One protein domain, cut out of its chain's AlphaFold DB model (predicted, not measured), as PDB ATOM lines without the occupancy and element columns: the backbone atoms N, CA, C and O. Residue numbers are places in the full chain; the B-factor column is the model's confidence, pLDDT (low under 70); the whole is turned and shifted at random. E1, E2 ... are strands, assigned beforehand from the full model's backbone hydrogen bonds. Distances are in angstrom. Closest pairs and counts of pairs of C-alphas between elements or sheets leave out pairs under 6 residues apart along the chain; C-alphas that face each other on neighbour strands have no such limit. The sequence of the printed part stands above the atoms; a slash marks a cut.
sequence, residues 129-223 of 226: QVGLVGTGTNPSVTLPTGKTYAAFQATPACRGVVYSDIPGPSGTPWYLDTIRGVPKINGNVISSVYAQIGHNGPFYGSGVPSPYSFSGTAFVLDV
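This is residues 129 to 223 of the 226 residues of an uncharacterized protein of Rhodanobacter denitrificans (UniProt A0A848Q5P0). The model is a long, thin rod of strands: a twisted sheet of five, curled like part of a barrel, with a small sheet of three, E1, E8 and E3, packed over the part of E5 and E6 near Pro 183 and Ser 192. Residues 164 to 174 and 200 to 211 form two long loops at the far end of the rod, away from the small sheet. The printed part has 95 residues with no named helix and eight named strands, E1 to E8, and its class is all strand. Both sheets are antiparallel, in the orders E2, E6, E5, E4, E7 and E1, E8, E3. The whole is loose, with a radius of gyration of the C-alphas of 17.3 A and spans of 59 by 22 by 18 A.

E1, residues 129 to 132, begins at C-alpha 129 (-19.325, -49.071, 7.785). E2 holds residues 140 to 142. E3, residues 149 to 155, is 18.8 A long, and E4, residues 157 to 163, 20.0 A. E5, residues 175 to 186, is the longest strand at 33.0 A and begins at C-alpha 175 (-42.035, -49.651, 31.853). E6, residues 189 to 199, measures 30.2 A. E7 holds residues 212 to 214. E8, residues 216 to 222, is 20.2 A long and ends at C-alpha 222 (-17.569, -39.342, 1.607).

In the large sheet E2 and E7 are the edge strands. E2 pairs with E6 through N 141 and O 190, 2.8 A. E4, E5 and E6 form a meander, each strand the antiparallel neighbour of the one before; E4 and E5 are a hairpin, as are E5 and E6. N 182 and O 193 of E5 and E6 are 2.8 A apart, and N 177 and O 161 of E5 and E4 2.9 A. With E7, whose N 214 is 2.8 A from O 158 of E4, they make a Greek key, a meander whose first strand is the antiparallel neighbour of the fourth. E3 runs on into E4 at 63 degrees, and E7 into E8 at 27 degrees, each across one residue. In the small sheet N 132 of E1 is 2.8 A from O 216 of E8, and N 221 of E8 is 2.8 A from O 150 of E3. Between the sheets, the closest C-alphas of E1 and E6 are those of Leu 132 and Ser 192, 5.5 A, and of E3 and E5 those of Ala 151 and Pro 183, 6.6 A. E2 and E8 are apart.

The C-alphas of Gly 146 and Ser 170, the two farthest apart, are 59.1 A apart. The printed part has no cut. The links E4 to E5 and E6 to E7 are long. The mean pLDDT of the printed part is 81.8; residues 164 to 176 and 198 to 208 are under 70.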
ATOM      1  N   GLN A 129     -18.174 -48.864   6.915       95.00
ATOM      2  CA  GLN A 129     -19.325 -49.071   7.785       95.00
ATOM      3  C   GLN A 129     -18.931 -48.945   9.252       95.00
ATOM      4  O   GLN A 129     -17.787 -49.210   9.625       95.00
ATOM      5  N   VAL A 130     -19.897 -48.579  10.086       94.31
ATOM      6  CA  VAL A 130     -19.772 -48.584  11.542       94.31
ATOM      7  C   VAL A 130     -20.905 -49.419  12.128       94.31
ATOM      8  O   VAL A 130     -22.056 -49.324  11.695       94.31
ATOM      9  N   GLY A 131     -20.576 -50.262  13.107       92.94
ATOM     10  CA  GLY A 131     -21.593 -50.957  13.888       92.94
ATOM     11  C   GLY A 131     -22.415 -49.954  14.694       92.94
ATOM     12  O   GLY A 131     -21.900 -48.943  15.161       92.94
ATOM     13  N   LEU A 132     -23.695 -50.225  14.872       90.69
ATOM     14  CA  LEU A 132     -24.558 -49.481  15.774       90.69
ATOM     15  C   LEU A 132     -24.929 -50.402  16.928       90.69
ATOM     16  O   LEU A 132     -25.298 -51.559  16.716       90.69
ATOM     17  N   VAL A 133     -24.845 -49.887  18.148       84.94
ATOM     18  CA  VAL A 133     -25.194 -50.640  19.353       84.94
ATOM     19  C   VAL A 133     -26.322 -49.932  20.085       84.94
ATOM     20  O   VAL A 133     -26.354 -48.708  20.167       84.94
ATOM     21  N   GLY A 134     -27.273 -50.710  20.606       74.88
ATOM     22  CA  GLY A 134     -28.346 -50.174  21.444       74.88
ATOM     23  C   GLY A 134     -27.855 -49.746  22.830       74.88
ATOM     24  O   GLY A 134     -28.508 -48.927  23.459       74.88
ATOM     25  N   THR A 135     -26.718 -50.281  23.299       76.00
ATOM     26  CA  THR A 135     -26.045 -49.938  24.567       76.00
ATOM     27  C   THR A 135     -24.581 -50.374  24.563       76.00
ATOM     28  O   THR A 135     -24.214 -51.276  23.811       76.00
ATOM     29  N   GLY A 136     -23.783 -49.843  25.495       77.31
ATOM     30  CA  GLY A 136     -22.412 -50.288  25.757       77.31
ATOM     31  C   GLY A 136     -21.367 -49.396  25.093       77.31
ATOM     32  O   GLY A 136     -21.614 -48.217  24.846       77.31
ATOM     33  N   THR A 137     -20.181 -49.948  24.834       80.31
ATOM     34  CA  THR A 137     -19.104 -49.207  24.171       80.31
ATOM     35  C   THR A 137     -19.490 -48.924  22.728       80.31
ATOM     36  O   THR A 137     -19.645 -49.840  21.922       80.31
ATOM     37  N   ASN A 138     -19.616 -47.643  22.403       81.25
ATOM     38  CA  ASN A 138     -19.917 -47.211  21.052       81.25
ATOM     39  C   ASN A 138     -18.713 -47.487  20.143       81.25
ATOM     40  O   ASN A 138     -17.642 -46.921  20.385       81.25
ATOM     41  N   PRO A 139     -18.851 -48.320  19.097       87.44
ATOM     42  CA  PRO A 139     -17.786 -48.471  18.123       87.44
ATOM     43  C   PRO A 139     -17.533 -47.120  17.450       87.44
ATOM     44  O   PRO A 139     -18.455 -46.333  17.213       87.44
ATOM     45  N   SER A 140     -16.268 -46.859  17.142       93.25
ATOM     46  CA  SER A 140     -15.851 -45.663  16.425       93.25
ATOM     47  C   SER A 140     -14.836 -46.012  15.352       93.25
ATOM     48  O   SER A 140     -13.951 -46.834  15.581       93.25
ATOM     49  N   VAL A 141     -14.925 -45.330  14.221       95.56
ATOM     50  CA  VAL A 141     -13.927 -45.353  13.157       95.56
ATOM     51  C   VAL A 141     -13.437 -43.931  12.914       95.56
ATOM     52  O   VAL A 141     -14.222 -42.984  12.866       95.56
ATOM     53  N   THR A 142     -12.121 -43.784  12.784       97.31
ATOM     54  CA  THR A 142     -11.495 -42.524  12.374       97.31
ATOM     55  C   THR A 142     -11.158 -42.624  10.896       97.31
ATOM     56  O   THR A 142     -10.457 -43.542  10.477       97.31
ATOM     57  N   LEU A 143     -11.675 -41.690  10.110       97.44
ATOM     58  CA  LEU A 143     -11.471 -41.597   8.669       97.44
ATOM     59  C   LEU A 143     -10.439 -40.501   8.342       97.44
ATOM     60  O   LEU A 143     -10.053 -39.735   9.231       97.44
ATOM     61  N   PRO A 144      -9.956 -40.405   7.091       97.94
ATOM     62  CA  PRO A 144      -9.055 -39.329   6.687       97.94
ATOM     63  C   PRO A 144      -9.586 -37.922   7.012       97.94
ATOM     64  O   PRO A 144     -10.769 -37.617   6.873       97.94
ATOM     65  N   THR A 145      -8.696 -37.029   7.440       97.62
ATOM     66  CA  THR A 145      -9.031 -35.618   7.684       97.62
ATOM     67  C   THR A 145      -9.225 -34.846   6.375       97.62
ATOM     68  O   THR A 145      -8.758 -35.268   5.319       97.62
ATOM     69  N   GLY A 146      -9.873 -33.676   6.438       96.88
ATOM     70  CA  GLY A 146     -10.098 -32.817   5.261       96.88
ATOM     71  C   GLY A 146     -11.247 -33.275   4.357       96.88
ATOM     72  O   GLY A 146     -11.415 -32.756   3.256       96.88
ATOM     73  N   LYS A 147     -12.037 -34.245   4.822       97.88
ATOM     74  CA  LYS A 147     -13.226 -34.767   4.155       97.88
ATOM     75  C   LYS A 147     -14.473 -34.461   4.978       97.88
ATOM     76  O   LYS A 147     -14.405 -34.332   6.201       97.88
ATOM     77  N   THR A 148     -15.610 -34.383   4.302       98.25
ATOM     78  CA  THR A 148     -16.929 -34.309   4.935       98.25
ATOM     79  C   THR A 148     -17.582 -35.676   4.840       98.25
ATOM     80  O   THR A 148     -17.609 -36.261   3.759       98.25
ATOM     81  N   TYR A 149     -18.139 -36.171   5.945       98.56
ATOM     82  CA  TYR A 149     -18.779 -37.483   6.001       98.56
ATOM     83  C   TYR A 149     -20.266 -37.388   6.340       98.56
ATOM     84  O   TYR A 149     -20.705 -36.493   7.068       98.56
ATOM     85  N   ALA A 150     -21.024 -38.347   5.818       98.50
ATOM     86  CA  ALA A 150     -22.419 -38.603   6.152       98.50
ATOM     87  C   ALA A 150     -22.621 -40.107   6.348       98.50
ATOM     88  O   ALA A 150     -21.830 -40.908   5.856       98.50
ATOM     89  N   ALA A 151     -23.677 -40.500   7.049       97.88
ATOM     90  CA  ALA A 151     -24.009 -41.902   7.234       97.88
ATOM     91  C   ALA A 151     -25.504 -42.137   7.053       97.88
ATOM     92  O   ALA A 151     -26.326 -41.289   7.400       97.88
ATOM     93  N   PHE A 152     -25.851 -43.306   6.535       96.62
ATOM     94  CA  PHE A 152     -27.221 -43.798   6.533       96.62
ATOM     95  C   PHE A 152     -27.269 -45.161   7.203       96.62
ATOM     96  O   PHE A 152     -26.314 -45.940   7.169       96.62
ATOM     97  N   GLN A 153     -28.384 -45.432   7.863       93.62
ATOM     98  CA  GLN A 153     -28.567 -46.652   8.622       93.62
ATOM     99  C   GLN A 153     -29.121 -47.744   7.703       93.62
ATOM    100  O   GLN A 153     -30.210 -47.583   7.159       93.62
ATOM    101  N   ALA A 154     -28.392 -48.849   7.558       91.19
ATOM    102  CA  ALA A 154     -28.849 -50.015   6.801       91.19
ATOM    103  C   ALA A 154     -29.775 -50.893   7.650       91.19
ATOM    104  O   ALA A 154     -30.820 -51.345   7.192       91.19
ATOM    105  N   THR A 155     -29.413 -51.089   8.920       89.81
ATOM    106  CA  THR A 155     -30.207 -51.839   9.898       89.81
ATOM    107  C   THR A 155     -30.263 -51.079  11.225       89.81
ATOM    108  O   THR A 155     -29.247 -50.536  11.668       89.81
ATOM    109  N   PRO A 156     -31.439 -50.971  11.870       85.69
ATOM    110  CA  PRO A 156     -31.562 -50.310  13.163       85.69
ATOM    111  C   PRO A 156     -30.882 -51.080  14.284       85.69
ATOM    112  O   PRO A 156     -31.049 -52.287  14.407       85.69
ATOM    113  N   ALA A 157     -30.178 -50.343  15.144       88.38
ATOM    114  CA  ALA A 157     -29.820 -50.818  16.468       88.38
ATOM    115  C   ALA A 157     -30.863 -50.344  17.475       88.38
ATOM    116  O   ALA A 157     -31.146 -49.144  17.560       88.38
ATOM    117  N   CYS A 158     -31.400 -51.262  18.266       87.12
ATOM    118  CA  CYS A 158     -32.276 -50.909  19.370       87.12
ATOM    119  C   CYS A 158     -32.125 -51.867  20.544       87.12
ATOM    120  O   CYS A 158     -31.736 -53.025  20.383       87.12
ATOM    121  N   ARG A 159     -32.441 -51.372  21.737       85.25
ATOM    122  CA  ARG A 159     -32.550 -52.175  22.951       85.25
ATOM    123  C   ARG A 159     -33.826 -51.803  23.687       85.25
ATOM    124  O   ARG A 159     -34.060 -50.625  23.941       85.25
ATOM    125  N   GLY A 160     -34.611 -52.811  24.041       84.38
ATOM    126  CA  GLY A 160     -35.729 -52.691  24.966       84.38
ATOM    127  C   GLY A 160     -35.287 -53.085  26.369       84.38
ATOM    128  O   GLY A 160     -34.770 -54.188  26.562       84.38
ATOM    129  N   VAL A 161     -35.481 -52.199  27.342       78.81
ATOM    130  CA  VAL A 161     -35.217 -52.467  28.761       78.81
ATOM    131  C   VAL A 161     -36.514 -52.360  29.530       78.81
ATOM    132  O   VAL A 161     -37.263 -51.410  29.332       78.81
ATOM    133  N   VAL A 162     -36.752 -53.325  30.417       74.75
ATOM    134  CA  VAL A 162     -37.897 -53.300  31.319       74.75
ATOM    135  C   VAL A 162     -37.420 -52.995  32.729       74.75
ATOM    136  O   VAL A 162     -36.485 -53.633  33.214       74.75
ATOM    137  N   TYR A 163     -38.048 -52.028  33.383       70.75
ATOM    138  CA  TYR A 163     -37.768 -51.658  34.769       70.75
ATOM    139  C   TYR A 163     -39.065 -51.351  35.504       70.75
ATOM    140  O   TYR A 163     -40.120 -51.190  34.890       70.75
ATOM    141  N   SER A 164     -38.985 -51.323  36.830       64.31
ATOM    142  CA  SER A 164     -40.114 -51.034  37.702       64.31
ATOM    143  C   SER A 164     -39.800 -49.816  38.562       64.31
ATOM    144  O   SER A 164     -38.814 -49.837  39.296       64.31
ATOM    145  N   ASP A 165     -40.626 -48.770  38.469       58.00
ATOM    146  CA  ASP A 165     -40.380 -47.492  39.160       58.00
ATOM    147  C   ASP A 165     -40.990 -47.398  40.566       58.00
ATOM    148  O   ASP A 165     -40.827 -46.374  41.227       58.00
ATOM    149  N   ILE A 166     -41.685 -48.430  41.068       56.41
ATOM    150  CA  ILE A 166     -42.251 -48.384  42.429       56.41
ATOM    151  C   ILE A 166     -41.420 -49.254  43.390       56.41
ATOM    152  O   ILE A 166     -41.333 -50.470  43.206       56.41
ATOM    153  N   PRO A 167     -40.861 -48.685  44.473       48.91
ATOM    154  CA  PRO A 167     -40.274 -49.468  45.551       48.91
ATOM    155  C   PRO A 167     -41.394 -50.122  46.383       48.91
ATOM    156  O   PRO A 167     -42.012 -49.463  47.216       48.91
ATOM    157  N   GLY A 168     -41.685 -51.413  46.183       53.53
ATOM    158  CA  GLY A 168     -42.577 -52.160  47.086       53.53
ATOM    159  C   GLY A 168     -43.000 -53.559  46.603       53.53
ATOM    160  O   GLY A 168     -42.957 -53.823  45.403       53.53
ATOM    161  N   PRO A 169     -43.432 -54.473  47.505       49.16
ATOM    162  CA  PRO A 169     -43.674 -55.890  47.200       49.16
ATOM    163  C   PRO A 169     -45.042 -56.195  46.551       49.16
ATOM    164  O   PRO A 169     -45.469 -57.347  46.529       49.16
ATOM    165  N   SER A 170     -45.757 -55.198  46.031       52.25
ATOM    166  CA  SER A 170     -47.112 -55.368  45.492       52.25
ATOM    167  C   SER A 170     -47.178 -55.053  43.995       52.25
ATOM    168  O   SER A 170     -47.258 -53.886  43.624       52.25
ATOM    169  N   GLY A 171     -47.199 -56.092  43.148       54.16
ATOM    170  CA  GLY A 171     -47.765 -56.039  41.786       54.16
ATOM    171  C   GLY A 171     -47.301 -54.876  40.901       54.16
ATOM    172  O   GLY A 171     -48.118 -54.219  40.263       54.16
ATOM    173  N   THR A 172     -46.006 -54.595  40.918       52.91
ATOM    174  CA  THR A 172     -45.405 -53.336  40.481       52.91
ATOM    175  C   THR A 172     -45.564 -53.072  38.972       52.91
ATOM    176  O   THR A 172     -45.317 -53.985  38.177       52.91
ATOM    177  N   PRO A 173     -45.939 -51.848  38.535       56.69
ATOM    178  CA  PRO A 173     -45.943 -51.491  37.122       56.69
ATOM    179  C   PRO A 173     -44.524 -51.575  36.570       56.69
ATOM    180  O   PRO A 173     -43.540 -51.278  37.259       56.69
ATOM    181  N   TRP A 174     -44.437 -51.998  35.319       61.56
ATOM    182  CA  TRP A 174     -43.192 -52.046  34.585       61.56
ATOM    183  C   TRP A 174     -43.297 -51.180  33.335       61.56
ATOM    184  O   TRP A 174     -44.369 -51.059  32.738       61.56
ATOM    185  N   TYR A 175     -42.171 -50.583  32.964       67.75
ATOM    186  CA  TYR A 175     -42.035 -49.651  31.853       67.75
ATOM    187  C   TYR A 175     -41.041 -50.200  30.842       67.75
ATOM    188  O   TYR A 175     -40.040 -50.805  31.227       67.75
ATOM    189  N   LEU A 176     -41.325 -50.003  29.553       68.69
ATOM    190  CA  LEU A 176     -40.415 -50.350  28.467       68.69
ATOM    191  C   LEU A 176     -39.711 -49.086  27.967       68.69
ATOM    192  O   LEU A 176     -40.316 -48.265  27.274       68.69
ATOM    193  N   ASP A 177     -38.413 -48.990  28.240       74.56
ATOM    194  CA  ASP A 177     -37.550 -48.011  27.588       74.56
ATOM    195  C   ASP A 177     -36.994 -48.590  26.298       74.56
ATOM    196  O   ASP A 177     -36.372 -49.655  26.283       74.56
ATOM    197  N   THR A 178     -37.201 -47.857  25.205       79.62
ATOM    198  CA  THR A 178     -36.602 -48.187  23.912       79.62
ATOM    199  C   THR A 178     -35.454 -47.235  23.626       79.62
ATOM    200  O   THR A 178     -35.646 -46.035  23.415       79.62
ATOM    201  N   ILE A 179     -34.251 -47.795  23.592       80.56
ATOM    202  CA  ILE A 179     -33.012 -47.092  23.283       80.56
ATOM    203  C   ILE A 179     -32.660 -47.363  21.821       80.56
ATOM    204  O   ILE A 179     -32.708 -48.516  21.386       80.56
ATOM    205  N   ARG A 180     -32.279 -46.334  21.056       84.19
ATOM    206  CA  ARG A 180     -31.845 -46.484  19.656       84.19
ATOM    207  C   ARG A 180     -30.406 -46.048  19.473       84.19
ATOM    208  O   ARG A 180     -30.062 -44.937  19.858       84.19
ATOM    209  N   GLY A 181     -29.616 -46.888  18.808       88.69
ATOM    210  CA  GLY A 181     -28.297 -46.514  18.308       88.69
ATOM    211  C   GLY A 181     -28.419 -45.734  16.998       88.69
ATOM    212  O   GLY A 181     -29.071 -46.195  16.061       88.69
ATOM    213  N   VAL A 182     -27.789 -44.564  16.922       93.12
ATOM    214  CA  VAL A 182     -27.714 -43.712  15.727       93.12
ATOM    215  C   VAL A 182     -26.257 -43.359  15.414       93.12
ATOM    216  O   VAL A 182     -25.426 -43.310  16.328       93.12
ATOM    217  N   PRO A 183     -25.902 -43.129  14.139       95.50
ATOM    218  CA  PRO A 183     -24.568 -42.667  13.790       95.50
ATOM    219  C   PRO A 183     -24.362 -41.213  14.238       95.50
ATOM    220  O   PRO A 183     -25.186 -40.338  13.974       95.50
ATOM    221  N   LYS A 184     -23.228 -40.960  14.888       96.38
ATOM    222  CA  LYS A 184     -22.703 -39.645  15.263       96.38
ATOM    223  C   LYS A 184     -21.475 -39.333  14.426       96.38
ATOM    224  O   LYS A 184     -20.529 -40.120  14.391       96.38
ATOM    225  N   ILE A 185     -21.479 -38.157  13.805       97.75
ATOM    226  CA  ILE A 185     -20.408 -37.702  12.918       97.75
ATOM    227  C   ILE A 185     -19.840 -36.407  13.473       97.75
ATOM    228  O   ILE A 185     -20.496 -35.369  13.430       97.75
ATOM    229  N   ASN A 186     -18.616 -36.472  13.994       96.75
ATOM    230  CA  ASN A 186     -17.897 -35.306  14.491       96.75
ATOM    231  C   ASN A 186     -16.577 -35.163  13.729       96.75
ATOM    232  O   ASN A 186     -15.584 -35.818  14.050       96.75
ATOM    233  N   GLY A 187     -16.589 -34.344  12.675       96.56
ATOM    234  CA  GLY A 187     -15.468 -34.243  11.744       96.56
ATOM    235  C   GLY A 187     -15.213 -35.575  11.036       96.56
ATOM    236  O   GLY A 187     -16.092 -36.100  10.356       96.56
ATOM    237  N   ASN A 188     -14.010 -36.120  11.207       97.31
ATOM    238  CA  ASN A 188     -13.577 -37.388  10.618       97.31
ATOM    239  C   ASN A 188     -13.791 -38.607  11.532       97.31
ATOM    240  O   ASN A 188     -13.390 -39.711  11.170       97.31
ATOM    241  N   VAL A 189     -14.392 -38.428  12.710       97.31
ATOM    242  CA  VAL A 189     -14.705 -39.532  13.622       97.31
ATOM    243  C   VAL A 189     -16.178 -39.886  13.492       97.31
ATOM    244  O   VAL A 189     -17.061 -39.075  13.785       97.31
ATOM    245  N   ILE A 190     -16.430 -41.122  13.071       97.19
ATOM    246  CA  ILE A 190     -17.765 -41.705  12.989       97.19
ATOM    247  C   ILE A 190     -17.914 -42.661  14.155       97.19
ATOM    248  O   ILE A 190     -17.092 -43.552  14.347       97.19
ATOM    249  N   SER A 191     -18.956 -42.477  14.945       95.19
ATOM    250  CA  SER A 191     -19.242 -43.307  16.111       95.19
ATOM    251  C   SER A 191     -20.720 -43.650  16.162       95.19
ATOM    252  O   SER A 191     -21.519 -43.090  15.412       95.19
ATOM    253  N   SER A 192     -21.097 -44.564  17.045       92.81
ATOM    254  CA  SER A 192     -22.492 -44.698  17.461       92.81
ATOM    255  C   SER A 192     -22.747 -43.834  18.698       92.81
ATOM    256  O   SER A 192     -21.857 -43.613  19.514       92.81
ATOM    257  N   VAL A 193     -23.960 -43.323  18.839       92.25
ATOM    258  CA  VAL A 193     -24.507 -42.876  20.123       92.25
ATOM    259  C   VAL A 193     -25.874 -43.495  20.285       92.25
ATOM    260  O   VAL A 193     -26.513 -43.856  19.297       92.25
ATOM    261  N   TYR A 194     -26.333 -43.595  21.519       88.69
ATOM    262  CA  TYR A 194     -27.663 -44.079  21.806       88.69
ATOM    263  C   TYR A 194     -28.382 -43.113  22.731       88.69
ATOM    264  O   TYR A 194     -27.751 -42.434  23.540       88.69
ATOM    265  N   ALA A 195     -29.700 -43.058  22.598       85.62
ATOM    266  CA  ALA A 195     -30.558 -42.330  23.518       85.62
ATOM    267  C   ALA A 195     -31.959 -42.938  23.529       85.62
ATOM    268  O   ALA A 195     -32.283 -43.813  22.710       85.62
ATOM    269  N   GLN A 196     -32.778 -42.495  24.473       82.69
ATOM    270  CA  GLN A 196     -34.129 -42.992  24.664       82.69
ATOM    271  C   GLN A 196     -35.065 -42.355  23.629       82.69
ATOM    272  O   GLN A 196     -35.142 -41.136  23.503       82.69
ATOM    273  N   ILE A 197     -35.776 -43.181  22.856       75.38
ATOM    274  CA  ILE A 197     -36.759 -42.715  21.852       75.38
ATOM    275  C   ILE A 197     -38.166 -42.610  22.417       75.38
ATOM    276  O   ILE A 197     -39.007 -41.888  21.886       75.38
ATOM    277  N   GLY A 198     -38.433 -43.318  23.502       67.75
ATOM    278  CA  GLY A 198     -39.718 -43.248  24.155       67.75
ATOM    279  C   GLY A 198     -39.735 -44.056  25.434       67.75
ATOM    280  O   GLY A 198     -39.074 -45.091  25.550       67.75
ATOM    281  N   HIS A 199     -40.542 -43.551  26.353       62.72
ATOM    282  CA  HIS A 199     -41.079 -44.261  27.495       62.72
ATOM    283  C   HIS A 199     -42.527 -44.600  27.121       62.72
ATOM    284  O   HIS A 199     -43.432 -43.775  27.263       62.72
ATOM    285  N   ASN A 200     -42.738 -45.751  26.482       53.94
ATOM    286  CA  ASN A 200     -44.063 -46.086  25.962       53.94
ATOM    287  C   ASN A 200     -44.923 -46.717  27.060       53.94
ATOM    288  O   ASN A 200     -44.847 -47.919  27.283       53.94
ATOM    289  N   GLY A 201     -45.796 -45.890  27.641       53.44
ATOM    290  CA  GLY A 201     -47.144 -46.281  28.066       53.44
ATOM    291  C   GLY A 201     -47.280 -47.204  29.290       53.44
ATOM    292  O   GLY A 201     -46.301 -47.736  29.800       53.44
ATOM    293  N   PRO A 202     -48.514 -47.353  29.808       57.72
ATOM    294  CA  PRO A 202     -48.791 -48.013  31.080       57.72
ATOM    295  C   PRO A 202     -48.709 -49.543  30.968       57.72
ATOM    296  O   PRO A 202     -48.951 -50.096  29.903       57.72
ATOM    297  N   PHE A 203     -48.428 -50.191  32.107       57.78
ATOM    298  CA  PHE A 203     -48.761 -51.575  32.481       57.78
ATOM    299  C   PHE A 203     -49.125 -52.526  31.320       57.78
ATOM    300  O   PHE A 203     -50.259 -52.483  30.841       57.78
ATOM    301  N   TYR A 204     -48.253 -53.478  30.951       55.94
ATOM    302  CA  TYR A 204     -48.728 -54.640  30.184       55.94
ATOM    303  C   TYR A 204     -48.917 -55.864  31.087       55.94
ATOM    304  O   TYR A 204     -48.008 -56.649  31.308       55.94
ATOM    305  N   GLY A 205     -50.145 -56.068  31.562       59.22
ATOM    306  CA  GLY A 205     -50.620 -57.362  32.062       59.22
ATOM    307  C   GLY A 205     -49.741 -58.085  33.100       59.22
ATOM    308  O   GLY A 205     -48.892 -57.517  33.785       59.22
ATOM    309  N   SER A 206     -49.989 -59.388  33.242       57.03
ATOM    310  CA  SER A 206     -49.199 -60.280  34.089       57.03
ATOM    311  C   SER A 206     -48.034 -60.866  33.288       57.03
ATOM    312  O   SER A 206     -48.241 -61.752  32.458       57.03
ATOM    313  N   GLY A 207     -46.817 -60.396  33.547       61.81
ATOM    314  CA  GLY A 207     -45.595 -60.963  32.977       61.81
ATOM    315  C   GLY A 207     -44.678 -59.889  32.414       61.81
ATOM    316  O   GLY A 207     -45.048 -59.163  31.499       61.81
ATOM    317  N   VAL A 208     -43.470 -59.801  32.965       68.94
ATOM    318  CA  VAL A 208     -42.426 -58.901  32.472       68.94
ATOM    319  C   VAL A 208     -41.918 -59.459  31.135       68.94
ATOM    320  O   VAL A 208     -41.416 -60.589  31.122       68.94
ATOM    321  N   PRO A 209     -42.036 -58.737  30.005       71.81
ATOM    322  CA  PRO A 209     -41.449 -59.193  28.759       71.81
ATOM    323  C   PRO A 209     -39.931 -59.236  28.908       71.81
ATOM    324  O   PRO A 209     -39.326 -58.420  29.604       71.81
ATOM    325  N   SER A 210     -39.298 -60.204  28.250       79.75
ATOM    326  CA  SER A 210     -37.839 -60.267  28.253       79.75
ATOM    327  C   SER A 210     -37.256 -59.036  27.549       79.75
ATOM    328  O   SER A 210     -37.791 -58.620  26.515       79.75
ATOM    329  N   PRO A 211     -36.161 -58.452  28.067       82.12
ATOM    330  CA  PRO A 211     -35.452 -57.405  27.352       82.12
ATOM    331  C   PRO A 211     -34.940 -57.948  26.016       82.12
ATOM    332  O   PRO A 211     -34.620 -59.131  25.887       82.12
ATOM    333  N   TYR A 212     -34.826 -57.068  25.027       82.94
ATOM    334  CA  TYR A 212     -34.312 -57.411  23.703       82.94
ATOM    335  C   TYR A 212     -33.213 -56.438  23.295       82.94
ATOM    336  O   TYR A 212     -33.184 -55.291  23.740       82.94
ATOM    337  N   SER A 213     -32.301 -56.889  22.439       86.88
ATOM    338  CA  SER A 213     -31.240 -56.053  21.885       86.88
ATOM    339  C   SER A 213     -30.896 -56.516  20.481       86.88
ATOM    340  O   SER A 213     -30.657 -57.701  20.259       86.88
ATOM    341  N   PHE A 214     -30.811 -55.566  19.560       86.88
ATOM    342  CA  PHE A 214     -30.391 -55.784  18.185       86.88
ATOM    343  C   PHE A 214     -29.271 -54.806  17.854       86.88
ATOM    344  O   PHE A 214     -29.370 -53.607  18.134       86.88
ATOM    345  N   SER A 215     -28.198 -55.327  17.268       89.69
ATOM    346  CA  SER A 215     -27.138 -54.507  16.690       89.69
ATOM    347  C   SER A 215     -27.524 -54.107  15.273       89.69
ATOM    348  O   SER A 215     -28.153 -54.875  14.546       89.69
ATOM    349  N   GLY A 216     -27.126 -52.902  14.890       91.56
ATOM    350  CA  GLY A 216     -27.359 -52.350  13.565       91.56
ATOM    351  C   GLY A 216     -26.053 -52.042  12.847       91.56
ATOM    352  O   GLY A 216     -24.965 -52.205  13.400       91.56
ATOM    353  N   THR A 217     -26.176 -51.521  11.635       94.69
ATOM    354  CA  THR A 217     -25.047 -51.054  10.830       94.69
ATOM    355  C   THR A 217     -25.418 -49.736  10.170       94.69
ATOM    356  O   THR A 217     -26.524 -49.577   9.644       94.69
ATOM    357  N   ALA A 218     -24.478 -48.794  10.165       96.12
ATOM    358  CA  ALA A 218     -24.539 -47.611   9.324       96.12
ATOM    359  C   ALA A 218     -23.433 -47.660   8.271       96.12
ATOM    360  O   ALA A 218     -22.273 -47.931   8.585       96.12
ATOM    361  N   PHE A 219     -23.798 -47.365   7.029       97.00
ATOM    362  CA  PHE A 219     -22.846 -47.141   5.953       97.00
ATOM    363  C   PHE A 219     -22.412 -45.680   5.959       97.00
ATOM    364  O   PHE A 219     -23.229 -44.779   6.157       97.00
ATOM    365  N   VAL A 220     -21.120 -45.455   5.753       97.75
ATOM    366  CA  VAL A 220     -20.487 -44.141   5.764       97.75
ATOM    367  C   VAL A 220     -20.121 -43.739   4.345       97.75
ATOM    368  O   VAL A 220     -19.572 -44.530   3.572       97.75
ATOM    369  N   LEU A 221     -20.411 -42.483   4.028       98.25
ATOM    370  CA  LEU A 221     -20.198 -41.869   2.732       98.25
ATOM    371  C   LEU A 221     -19.212 -40.704   2.833       98.25
ATOM    372  O   LEU A 221     -19.322 -39.882   3.745       98.25
ATOM    373  N   ASP A 222     -18.304 -40.587   1.861       98.25
ATOM    374  CA  ASP A 222     -17.569 -39.342   1.607       98.25
ATOM    375  C   ASP A 222     -18.486 -38.382   0.844       98.25
ATOM    376  O   ASP A 222     -18.832 -38.601  -0.322       98.25
ATOM    377  N   VAL A 223     -18.867 -37.290   1.506       98.19
ATOM    378  CA  VAL A 223     -19.721 -36.230   0.964       98.19
ATOM    379  C   VAL A 223     -18.986 -34.934   0.616       98.19
ATOM    380  O   VAL A 223     -19.602 -33.896   0.372       98.19
TER     381      VAL A 223